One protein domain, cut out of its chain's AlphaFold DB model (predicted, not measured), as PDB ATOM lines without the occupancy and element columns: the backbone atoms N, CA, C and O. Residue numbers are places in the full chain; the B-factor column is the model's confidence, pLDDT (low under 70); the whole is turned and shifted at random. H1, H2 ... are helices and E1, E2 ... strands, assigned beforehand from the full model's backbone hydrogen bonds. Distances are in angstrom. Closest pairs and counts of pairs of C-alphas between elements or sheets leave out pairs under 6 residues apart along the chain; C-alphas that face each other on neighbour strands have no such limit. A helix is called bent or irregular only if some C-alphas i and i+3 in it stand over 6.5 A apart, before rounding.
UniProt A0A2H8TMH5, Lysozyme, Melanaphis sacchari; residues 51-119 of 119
ATOM      1  N   GLU A  51      39.005  24.674 -10.446       89.62
ATOM      2  CA  GLU A  51      37.779  25.432 -10.296       89.62
ATOM      3  C   GLU A  51      36.771  24.660  -9.441       89.62
ATOM      4  O   GLU A  51      36.900  23.460  -9.192       89.62
ATOM      5  N   CYS A  52      35.758  25.376  -8.960       94.69
ATOM      6  CA  CYS A  52      34.679  24.726  -8.234       94.69
ATOM      7  C   CYS A  52      33.759  24.013  -9.219       94.69
ATOM      8  O   CYS A  52      33.369  24.607 -10.223       94.69
ATOM      9  N   ILE A  53      33.366  22.791  -8.887       94.81
ATOM     10  CA  ILE A  53      32.381  22.023  -9.643       94.81
ATOM     11  C   ILE A  53      31.054  22.011  -8.891       94.81
ATOM     12  O   ILE A  53      31.027  21.986  -7.663       94.81
ATOM     13  N   GLU A  54      29.951  22.015  -9.624       95.69
ATOM     14  CA  GLU A  54      28.609  21.922  -9.056       95.69
ATOM     15  C   GLU A  54      27.970  20.610  -9.512       95.69
ATOM     16  O   GLU A  54      27.965  20.290 -10.703       95.69
ATOM     17  N   GLN A  55      27.487  19.815  -8.559       94.44
ATOM     18  CA  GLN A  55      26.834  18.533  -8.818       94.44
ATOM     19  C   GLN A  55      25.646  18.375  -7.873       94.44
ATOM     20  O   GLN A  55      25.818  18.423  -6.659       94.44
ATOM     21  N   ASN A  56      24.451  18.141  -8.426       94.19
ATOM     22  CA  ASN A  56      23.209  17.980  -7.656       94.19
ATOM     23  C   ASN A  56      22.970  19.122  -6.649       94.19
ATOM     24  O   ASN A  56      22.674  18.851  -5.491       94.19
ATOM     25  N   GLU A  57      23.148  20.378  -7.079       94.31
ATOM     26  CA  GLU A  57      22.989  21.587  -6.240       94.31
ATOM     27  C   GLU A  57      24.013  21.710  -5.091       94.31
ATOM     28  O   GLU A  57      23.914  22.611  -4.263       94.31
ATOM     29  N   VAL A  58      25.024  20.835  -5.053       95.19
ATOM     30  CA  VAL A  58      26.134  20.876  -4.095       95.19
ATOM     31  C   VAL A  58      27.386  21.373  -4.804       95.19
ATOM     32  O   VAL A  58      27.745  20.889  -5.885       95.19
ATOM     33  N   LYS A  59      28.082  22.324  -4.184       95.25
ATOM     34  CA  LYS A  59      29.299  22.919  -4.740       95.25
ATOM     35  C   LYS A  59      30.532  22.306  -4.095       95.25
ATOM     36  O   LYS A  59      30.671  22.364  -2.880       95.25
ATOM     37  N   TYR A  60      31.449  21.787  -4.906       96.88
ATOM     38  CA  TYR A  60      32.712  21.194  -4.470       96.88
ATOM     39  C   TYR A  60      33.886  22.041  -4.943       96.88
ATOM     40  O   TYR A  60      33.950  22.430  -6.110       96.88
ATOM     41  N   CYS A  61      34.828  22.331  -4.051       96.56
ATOM     42  CA  CYS A  61      35.912  23.267  -4.332       96.56
ATOM     43  C   CYS A  61      37.232  22.846  -3.669       96.56
ATOM     44  O   CYS A  61      37.249  22.193  -2.624       96.56
ATOM     45  N   GLY A  62      38.341  23.317  -4.247       94.50
ATOM     46  CA  GLY A  62      39.675  23.210  -3.659       94.50
ATOM     47  C   GLY A  62      40.329  21.835  -3.792       94.50
ATOM     48  O   GLY A  62      39.757  20.901  -4.351       94.50
ATOM     49  N   VAL A  63      41.542  21.709  -3.247       94.25
ATOM     50  CA  VAL A  63      42.393  20.510  -3.397       94.25
ATOM     51  C   VAL A  63      41.793  19.244  -2.784       94.25
ATOM     52  O   VAL A  63      42.099  18.139  -3.226       94.25
ATOM     53  N   PHE A  64      40.924  19.388  -1.785       95.69
ATOM     54  CA  PHE A  64      40.238  18.263  -1.148       95.69
ATOM     55  C   PHE A  64      38.856  17.981  -1.747       95.69
ATOM     56  O   PHE A  64      38.222  17.021  -1.318       95.69
ATOM     57  N   LEU A  65      38.395  18.788  -2.716       96.00
ATOM     58  CA  LEU A  65      37.034  18.743  -3.264       96.00
ATOM     59  C   LEU A  65      35.965  18.770  -2.157       96.00
ATOM     60  O   LEU A  65      35.043  17.959  -2.145       96.00
ATOM     61  N   LEU A  66      36.099  19.694  -1.200       97.00
ATOM     62  CA  LEU A  66      35.137  19.814  -0.100       97.00
ATOM     63  C   LEU A  66      33.823  20.375  -0.620       97.00
ATOM     64  O   LEU A  66      33.847  21.333  -1.392       97.00
ATOM     65  N   SER A  67      32.704  19.812  -0.160       97.31
ATOM     66  CA  SER A  67      31.389  20.400  -0.389       97.31
ATOM     67  C   SER A  67      31.117  21.574   0.549       97.31
ATOM     68  O   SER A  67      31.670  21.660   1.651       97.31
ATOM     69  N   ASP A  68      30.218  22.458   0.136       96.25
ATOM     70  CA  ASP A  68      29.688  23.536   0.969       96.25
ATOM     71  C   ASP A  68      28.983  23.001   2.224       96.25
ATOM     72  O   ASP A  68      29.143  23.567   3.304       96.25
ATOM     73  N   VAL A  69      28.294  21.862   2.118       96.31
ATOM     74  CA  VAL A  69      27.704  21.154   3.267       96.31
ATOM     75  C   VAL A  69      28.782  20.656   4.236       96.31
ATOM     76  O   VAL A  69      28.678  20.892   5.437       96.31
ATOM     77  N   TYR A  70      29.855  20.030   3.734       96.38
ATOM     78  CA  TYR A  70      30.966  19.560   4.573       96.38
ATOM     79  C   TYR A  70      31.617  20.721   5.333       96.38
ATOM     80  O   TYR A  70      31.932  20.612   6.519       96.38
ATOM     81  N   TRP A  71      31.801  21.856   4.657       97.56
ATOM     82  CA  TRP A  71      32.333  23.073   5.259       97.56
ATOM     83  C   TRP A  71      31.411  23.655   6.344       97.56
ATOM     84  O   TRP A  71      31.898  24.084   7.393       97.56
ATOM     85  N   GLN A  72      30.091  23.620   6.140       96.94
ATOM     86  CA  GLN A  72      29.116  24.006   7.165       96.94
ATOM     87  C   GLN A  72      29.189  23.086   8.388       96.94
ATOM     88  O   GLN A  72      29.274  23.558   9.523       96.94
ATOM     89  N   ASP A  73      29.247  21.776   8.156       96.06
ATOM     90  CA  ASP A  73      29.387  20.752   9.190       96.06
ATOM     91  C   ASP A  73      30.697  20.870   9.988       96.06
ATOM     92  O   ASP A  73      30.733  20.582  11.189       96.06
ATOM     93  N   ALA A  74      31.765  21.344   9.344       95.38
ATOM     94  CA  ALA A  74      33.039  21.663   9.980       95.38
ATOM     95  C   ALA A  74      32.980  22.905  10.892       95.38
ATOM     96  O   ALA A  74      33.952  23.198  11.580       95.38
ATOM     97  N   GLY A  75      31.859  23.632  10.940       96.12
ATOM     98  CA  GLY A  75      31.730  24.865  11.718       96.12
ATOM     99  C   GLY A  75      32.104  26.122  10.935       96.12
ATOM    100  O   GLY A  75      32.442  27.137  11.542       96.12
ATOM    101  N   THR A  76      32.031  26.075   9.602       97.19
ATOM    102  CA  THR A  76      32.241  27.223   8.703       97.19
ATOM    103  C   THR A  76      33.571  27.966   8.923       97.19
ATOM    104  O   THR A  76      33.569  29.186   9.097       97.19
ATOM    105  N   PRO A  77      34.731  27.277   8.949       96.88
ATOM    106  CA  PRO A  77      36.012  27.961   9.099       96.88
ATOM    107  C   PRO A  77      36.242  28.945   7.956       96.88
ATOM    108  O   PRO A  77      35.915  28.677   6.804       96.88
ATOM    109  N   VAL A  78      36.866  30.074   8.257       98.00
ATOM    110  CA  VAL A  78      37.217  31.078   7.254       98.00
ATOM    111  C   VAL A  78      38.684  31.469   7.362       98.00
ATOM    112  O   VAL A  78      39.398  31.038   8.273       98.00
ATOM    113  N   LEU A  79      39.150  32.251   6.389       96.56
ATOM    114  CA  LEU A  79      40.459  32.895   6.456       96.56
ATOM    115  C   LEU A  79      40.496  33.892   7.620       96.56
ATOM    116  O   LEU A  79      39.464  34.431   8.023       96.56
ATOM    117  N   GLN A  80      41.687  34.160   8.149       93.62
ATOM    118  CA  GLN A  80      41.850  35.119   9.238       93.62
ATOM    119  C   GLN A  80      41.304  36.499   8.834       93.62
ATOM    120  O   GLN A  80      41.647  37.029   7.778       93.62
ATOM    121  N   GLY A  81      40.440  37.068   9.678       93.94
ATOM    122  CA  GLY A  81      39.790  38.357   9.424       93.94
ATOM    123  C   GLY A  81      38.645  38.324   8.404       93.94
ATOM    124  O   GLY A  81      38.156  39.385   8.026       93.94
ATOM    125  N   ASP A  82      38.222  37.144   7.944       96.44
ATOM    126  CA  ASP A  82      37.024  36.976   7.114       96.44
ATOM    127  C   ASP A  82      35.779  36.673   7.962       96.44
ATOM    128  O   ASP A  82      35.876  36.376   9.153       96.44
ATOM    129  N   ASP A  83      34.606  36.728   7.331       96.31
ATOM    130  CA  ASP A  83      33.309  36.464   7.957       96.31
ATOM    131  C   ASP A  83      32.674  35.179   7.378       96.31
ATOM    132  O   ASP A  83      32.568  35.062   6.152       96.31
ATOM    133  N   PRO A  84      32.228  34.217   8.214       95.50
ATOM    134  CA  PRO A  84      31.588  32.975   7.760       95.50
ATOM    135  C   PRO A  84      30.266  33.186   7.012       95.50
ATOM    136  O   PRO A  84      29.866  32.333   6.225       95.50
ATOM    137  N   THR A  85      29.591  34.316   7.210       96.31
ATOM    138  CA  THR A  85      28.331  34.666   6.537       96.31
ATOM    139  C   THR A  85      28.539  35.408   5.215       96.31
ATOM    140  O   THR A  85      27.582  35.635   4.470       96.31
ATOM    141  N   ARG A  86      29.781  35.788   4.882       96.50
ATOM    142  CA  ARG A  86      30.085  36.481   3.628       96.50
ATOM    143  C   ARG A  86      29.771  35.578   2.435       96.50
ATOM    144  O   ARG A  86      30.214  34.434   2.363       96.50
ATOM    145  N   ILE A  87      29.114  36.134   1.418       95.88
ATOM    146  CA  ILE A  87      28.975  35.467   0.117       95.88
ATOM    147  C   ILE A  87      30.374  35.141  -0.423       95.88
ATOM    148  O   ILE A  87      31.209  36.035  -0.593       95.88
ATOM    149  N   GLY A  88      30.645  33.863  -0.678       96.00
ATOM    150  CA  GLY A  88      31.959  33.392  -1.110       96.00
ATOM    151  C   GLY A  88      32.922  33.012   0.028       96.00
ATOM    152  O   GLY A  88      34.125  32.899  -0.222       96.00
ATOM    153  N   ALA A  89      32.468  32.947   1.288       97.44
ATOM    154  CA  ALA A  89      33.269  32.504   2.441       97.44
ATOM    155  C   ALA A  89      33.795  31.082   2.244       97.44
ATOM    156  O   ALA A  89      35.006  30.853   2.329       97.44
ATOM    157  N   PHE A  90      32.891  30.178   1.869       97.44
ATOM    158  CA  PHE A  90      33.184  28.792   1.536       97.44
ATOM    159  C   PHE A  90      34.322  28.678   0.514       97.44
ATOM    160  O   PHE A  90      35.377  28.133   0.831       97.44
ATOM    161  N   GLU A  91      34.158  29.251  -0.680       96.69
ATOM    162  CA  GLU A  91      35.100  29.096  -1.792       96.69
ATOM    163  C   GLU A  91      36.468  29.680  -1.469       96.69
ATOM    164  O   GLU A  91      37.482  29.110  -1.865       96.69
ATOM    165  N   ARG A  92      36.516  30.810  -0.750       96.31
ATOM    166  CA  ARG A  92      37.794  31.386  -0.328       96.31
ATOM    167  C   ARG A  92      38.516  30.492   0.668       96.31
ATOM    168  O   ARG A  92      39.722  30.331   0.531       96.31
ATOM    169  N   CYS A  93      37.806  29.933   1.647       96.94
ATOM    170  CA  CYS A  93      38.430  29.044   2.619       96.94
ATOM    171  C   CYS A  93      38.926  27.762   1.950       96.94
ATOM    172  O   CYS A  93      40.099  27.432   2.037       96.94
ATOM    173  N   VAL A  94      38.065  27.041   1.237       96.31
ATOM    174  CA  VAL A  94      38.428  25.703   0.744       96.31
ATOM    175  C   VAL A  94      39.425  25.725  -0.423       96.31
ATOM    176  O   VAL A  94      40.044  24.702  -0.708       96.31
ATOM    177  N   ARG A  95      39.621  26.875  -1.087       94.81
ATOM    178  CA  ARG A  95      40.709  27.084  -2.063       94.81
ATOM    179  C   ARG A  95      42.058  27.412  -1.418       94.81
ATOM    180  O   ARG A  95      43.075  27.268  -2.087       94.81
ATOM    181  N   ASP A  96      42.080  27.824  -0.154       94.19
ATOM    182  CA  ASP A  96      43.313  27.969   0.615       94.19
ATOM    183  C   ASP A  96      43.666  26.625   1.280       94.19
ATOM    184  O   ASP A  96      42.869  26.114   2.070       94.19
ATOM    185  N   PRO A  97      44.837  26.022   0.998       90.62
ATOM    186  CA  PRO A  97      45.173  24.694   1.512       90.62
ATOM    187  C   PRO A  97      45.120  24.582   3.042       90.62
ATOM    188  O   PRO A  97      44.711  23.541   3.560       90.62
ATOM    189  N   TYR A  98      45.486  25.643   3.767       91.62
ATOM    190  CA  TYR A  98      45.493  25.642   5.230       91.62
ATOM    191  C   TYR A  98      44.077  25.731   5.801       91.62
ATOM    192  O   TYR A  98      43.705  24.934   6.662       91.62
ATOM    193  N   CYS A  99      43.249  26.646   5.293       95.12
ATOM    194  CA  CYS A  99      41.851  26.760   5.709       95.12
ATOM    195  C   CYS A  99      41.047  25.505   5.340       95.12
ATOM    196  O   CYS A  99      40.256  25.013   6.147       95.12
ATOM    197  N   ALA A 100      41.310  24.922   4.169       94.62
ATOM    198  CA  ALA A 100      40.702  23.667   3.751       94.62
ATOM    199  C   ALA A 100      41.111  22.496   4.665       94.62
ATOM    200  O   ALA A 100      40.250  21.738   5.111       94.62
ATOM    201  N   ALA A 101      42.398  22.378   5.015       92.31
ATOM    202  CA  ALA A 101      42.867  21.367   5.966       92.31
ATOM    203  C   ALA A 101      42.250  21.562   7.362       92.31
ATOM    204  O   ALA A 101      41.866  20.589   8.014       92.31
ATOM    205  N   ARG A 102      42.075  22.813   7.811       92.19
ATOM    206  CA  ARG A 102      41.359  23.127   9.055       92.19
ATOM    207  C   ARG A 102      39.900  22.671   9.005       92.19
ATOM    208  O   ARG A 102      39.443  22.068   9.974       92.19
ATOM    209  N   ALA A 103      39.198  22.874   7.889       94.50
ATOM    210  CA  ALA A 103      37.834  22.369   7.706       94.50
ATOM    211  C   ALA A 103      37.762  20.841   7.820       94.50
ATOM    212  O   ALA A 103      36.933  20.316   8.564       94.50
ATOM    213  N   VAL A 104      38.679  20.126   7.161       92.19
ATOM    214  CA  VAL A 104      38.815  18.666   7.291       92.19
ATOM    215  C   VAL A 104      39.013  18.267   8.754       92.19
ATOM    216  O   VAL A 104      38.266  17.448   9.291       92.19
ATOM    217  N   ASN A 105      39.964  18.892   9.447       88.69
ATOM    218  CA  ASN A 105      40.248  18.568  10.844       88.69
ATOM    219  C   ASN A 105      39.065  18.836  11.772       88.69
ATOM    220  O   ASN A 105      38.825  18.048  12.686       88.69
ATOM    221  N   GLN A 106      38.349  19.945  11.592       90.31
ATOM    222  CA  GLN A 106      37.203  20.297  12.432       90.31
ATOM    223  C   GLN A 106      36.028  19.343  12.209       90.31
ATOM    224  O   GLN A 106      35.456  18.848  13.183       90.31
ATOM    225  N   TYR A 107      35.727  19.004  10.950       91.38
ATOM    226  CA  TYR A 107      34.732  17.981  10.624       91.38
ATOM    227  C   TYR A 107      35.076  16.649  11.299       91.38
ATOM    228  O   TYR A 107      34.246  16.018  11.953       91.38
ATOM    229  N   ILE A 108      36.333  16.229  11.201       85.81
ATOM    230  CA  ILE A 108      36.771  14.947  11.746       85.81
ATOM    231  C   ILE A 108      36.750  14.946  13.276       85.81
ATOM    232  O   ILE A 108      36.270  13.987  13.879       85.81
ATOM    233  N   GLN A 109      37.184  16.021  13.931       84.19
ATOM    234  CA  GLN A 109      37.042  16.154  15.384       84.19
ATOM    235  C   GLN A 109      35.585  16.054  15.838       84.19
ATOM    236  O   GLN A 109      35.319  15.487  16.901       84.19
ATOM    237  N   ARG A 110      34.657  16.583  15.034       85.69
ATOM    238  CA  ARG A 110      33.223  16.550  15.311       85.69
ATOM    239  C   ARG A 110      32.624  15.155  15.131       85.69
ATOM    240  O   ARG A 110      31.843  14.732  15.978       85.69
ATOM    241  N   TYR A 111      32.995  14.432  14.073       84.94
ATOM    242  CA  TYR A 111      32.293  13.206  13.671       84.94
ATOM    243  C   TYR A 111      33.089  11.902  13.829       84.94
ATOM    244  O   TYR A 111      32.486  10.863  14.092       84.94
ATOM    245  N   ALA A 112      34.423  11.898  13.742       73.12
ATOM    246  CA  ALA A 112      35.188  10.645  13.797       73.12
ATOM    247  C   ALA A 112      35.210  10.001  15.189       73.12
ATOM    248  O   ALA A 112      35.177   8.779  15.280       73.12
ATOM    249  N   LYS A 113      35.168  10.786  16.275       60.81
ATOM    250  CA  LYS A 113      35.047  10.233  17.641       60.81
ATOM    251  C   LYS A 113      33.721   9.498  17.870       60.81
ATOM    252  O   LYS A 113      33.645   8.624  18.725       60.81
ATOM    253  N   VAL A 114      32.681   9.832  17.103       56.78
ATOM    254  CA  VAL A 114      31.364   9.183  17.198       56.78
ATOM    255  C   VAL A 114      31.382   7.784  16.559       56.78
ATOM    256  O   VAL A 114      30.573   6.933  16.926       56.78
ATOM    257  N   LEU A 115      32.332   7.502  15.658       56.09
ATOM    258  CA  LEU A 115      32.452   6.206  14.978       56.09
ATOM    259  C   LEU A 115      33.115   5.112  15.838       56.09
ATOM    260  O   LEU A 115      32.930   3.933  15.544       56.09
ATOM    261  N   ASP A 116      33.799   5.465  16.932       54.25
ATOM    262  CA  ASP A 116      34.418   4.500  17.861       54.25
ATOM    263  C   ASP A 116      33.434   3.885  18.883       54.25
ATOM    264  O   ASP A 116      33.830   3.058  19.700       54.25
ATOM    265  N   ILE A 117      32.137   4.227  18.839       55.06
ATOM    266  CA  ILE A 117      31.108   3.677  19.758       55.06
ATOM    267  C   ILE A 117      30.334   2.493  19.127       55.06
ATOM    268  O   ILE A 117      29.416   1.943  19.732       55.06
ATOM    269  N   LYS A 118      30.685   2.047  17.912       50.44
ATOM    270  CA  LYS A 118      30.048   0.878  17.266       50.44
ATOM    271  C   LYS A 118      31.048  -0.138  16.702       50.44
ATOM    272  O   LYS A 118      30.910  -0.551  15.551       50.44
ATOM    273  N   ARG A 119      32.034  -0.554  17.498       46.31
ATOM    274  CA  ARG A 119      32.772  -1.798  17.238       46.31
ATOM    275  C   ARG A 119      32.425  -2.849  18.279       46.31
ATOM    276  O   ARG A 119      32.443  -2.495  19.475       46.31
TER     277      ARG A 119
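Overview. This is residues 51 to 119 of the 119 residues of the protein "Lysozyme" of Melanaphis sacchari (UniProt A0A2H8TMH5). A long helix, H3, makes the longest axis; its first part belongs to a small body with two short helices, H1 and H2, and its far end, with residues 112 to 119, sticks out as a free arm. H2 makes a corner with the beginning of H3, H1 packs on H3 farther along, and a small hairpin of two strands, E1 and E2, reaches away from H3, with E2 nearer to the helices than E1. The printed part has 69 residues, with two named strands and three named helices in the order E1 E2 H1 H2 H3; the sheet, E1 - E2, is antiparallel and the class is mostly helix. The whole is compact, with a radius of gyration of the C-alphas of 12.6 A and spans of 40 by 30 by 20 A.

Arrangement. Strands E1, residues 53 to 55, and E2, residues 58 to 61, form an antiparallel hairpin, with 157 degrees between their directions. N 53 and O 60 are within hydrogen-bond range at 2.9 A, as are N 60 and O 53 at 2.8 A. Residues 60 to 61 of E2 also pair, antiparallel, with residues 66 to 67. Helix H1, residues 68 to 73, comes closest to E2 at the C-alphas of Lys 59 and Asp 68, 5.8 A apart. Helix H2, residues 89 to 95, is close to H1 but not clearly touching, about perpendicular at 78 degrees; their closest C-alphas, of Asp 68 and Phe 90, are 6.3 A apart. The closest C-alphas of E2 and H2, those of Cys 61 and Val 94, are 6.2 A apart. Helix H3, residues 97 to 117, touches H2 only at the corner by their link, about perpendicular at 83 degrees, with the C-alphas of Val 94 and Ala 100 closest at 4.3 A. H3 touches H1 with residues 103 to 107 alone, at a steep tilt of 52 degrees, the same way; the closest C-alphas, of Trp 71 and Ala 103, are 6.1 A apart. E1 and E2 are both apart from H3. Each O i to N i+4 pair is within hydrogen-bond range in H1 and H2, and 12 of 17 in H3.

Along the chain. E1, 6.6 A long, begins at C-alpha 53 at (32.381, 22.023, -9.643), and E2 measures 10.1 A. H1 measures 8.7 A and H2 10.2 A. H3 is 31.2 A long and ends at C-alpha 117 at (31.108, 3.677, 19.758). It has a kink of 31 degrees near residue 110 and is only just irregular: C-alphas 110 and 113 are 7.0 A apart.

Size, cuts and confidence. The two C-alphas farthest apart, of Gly 81 and Arg 119, are 41.5 A apart. The printed part has no cut. The link from H1 to H2, residues 74 to 88, is long. Residues 113 to 119 have pLDDT under 70; the mean of the printed part is 90.1.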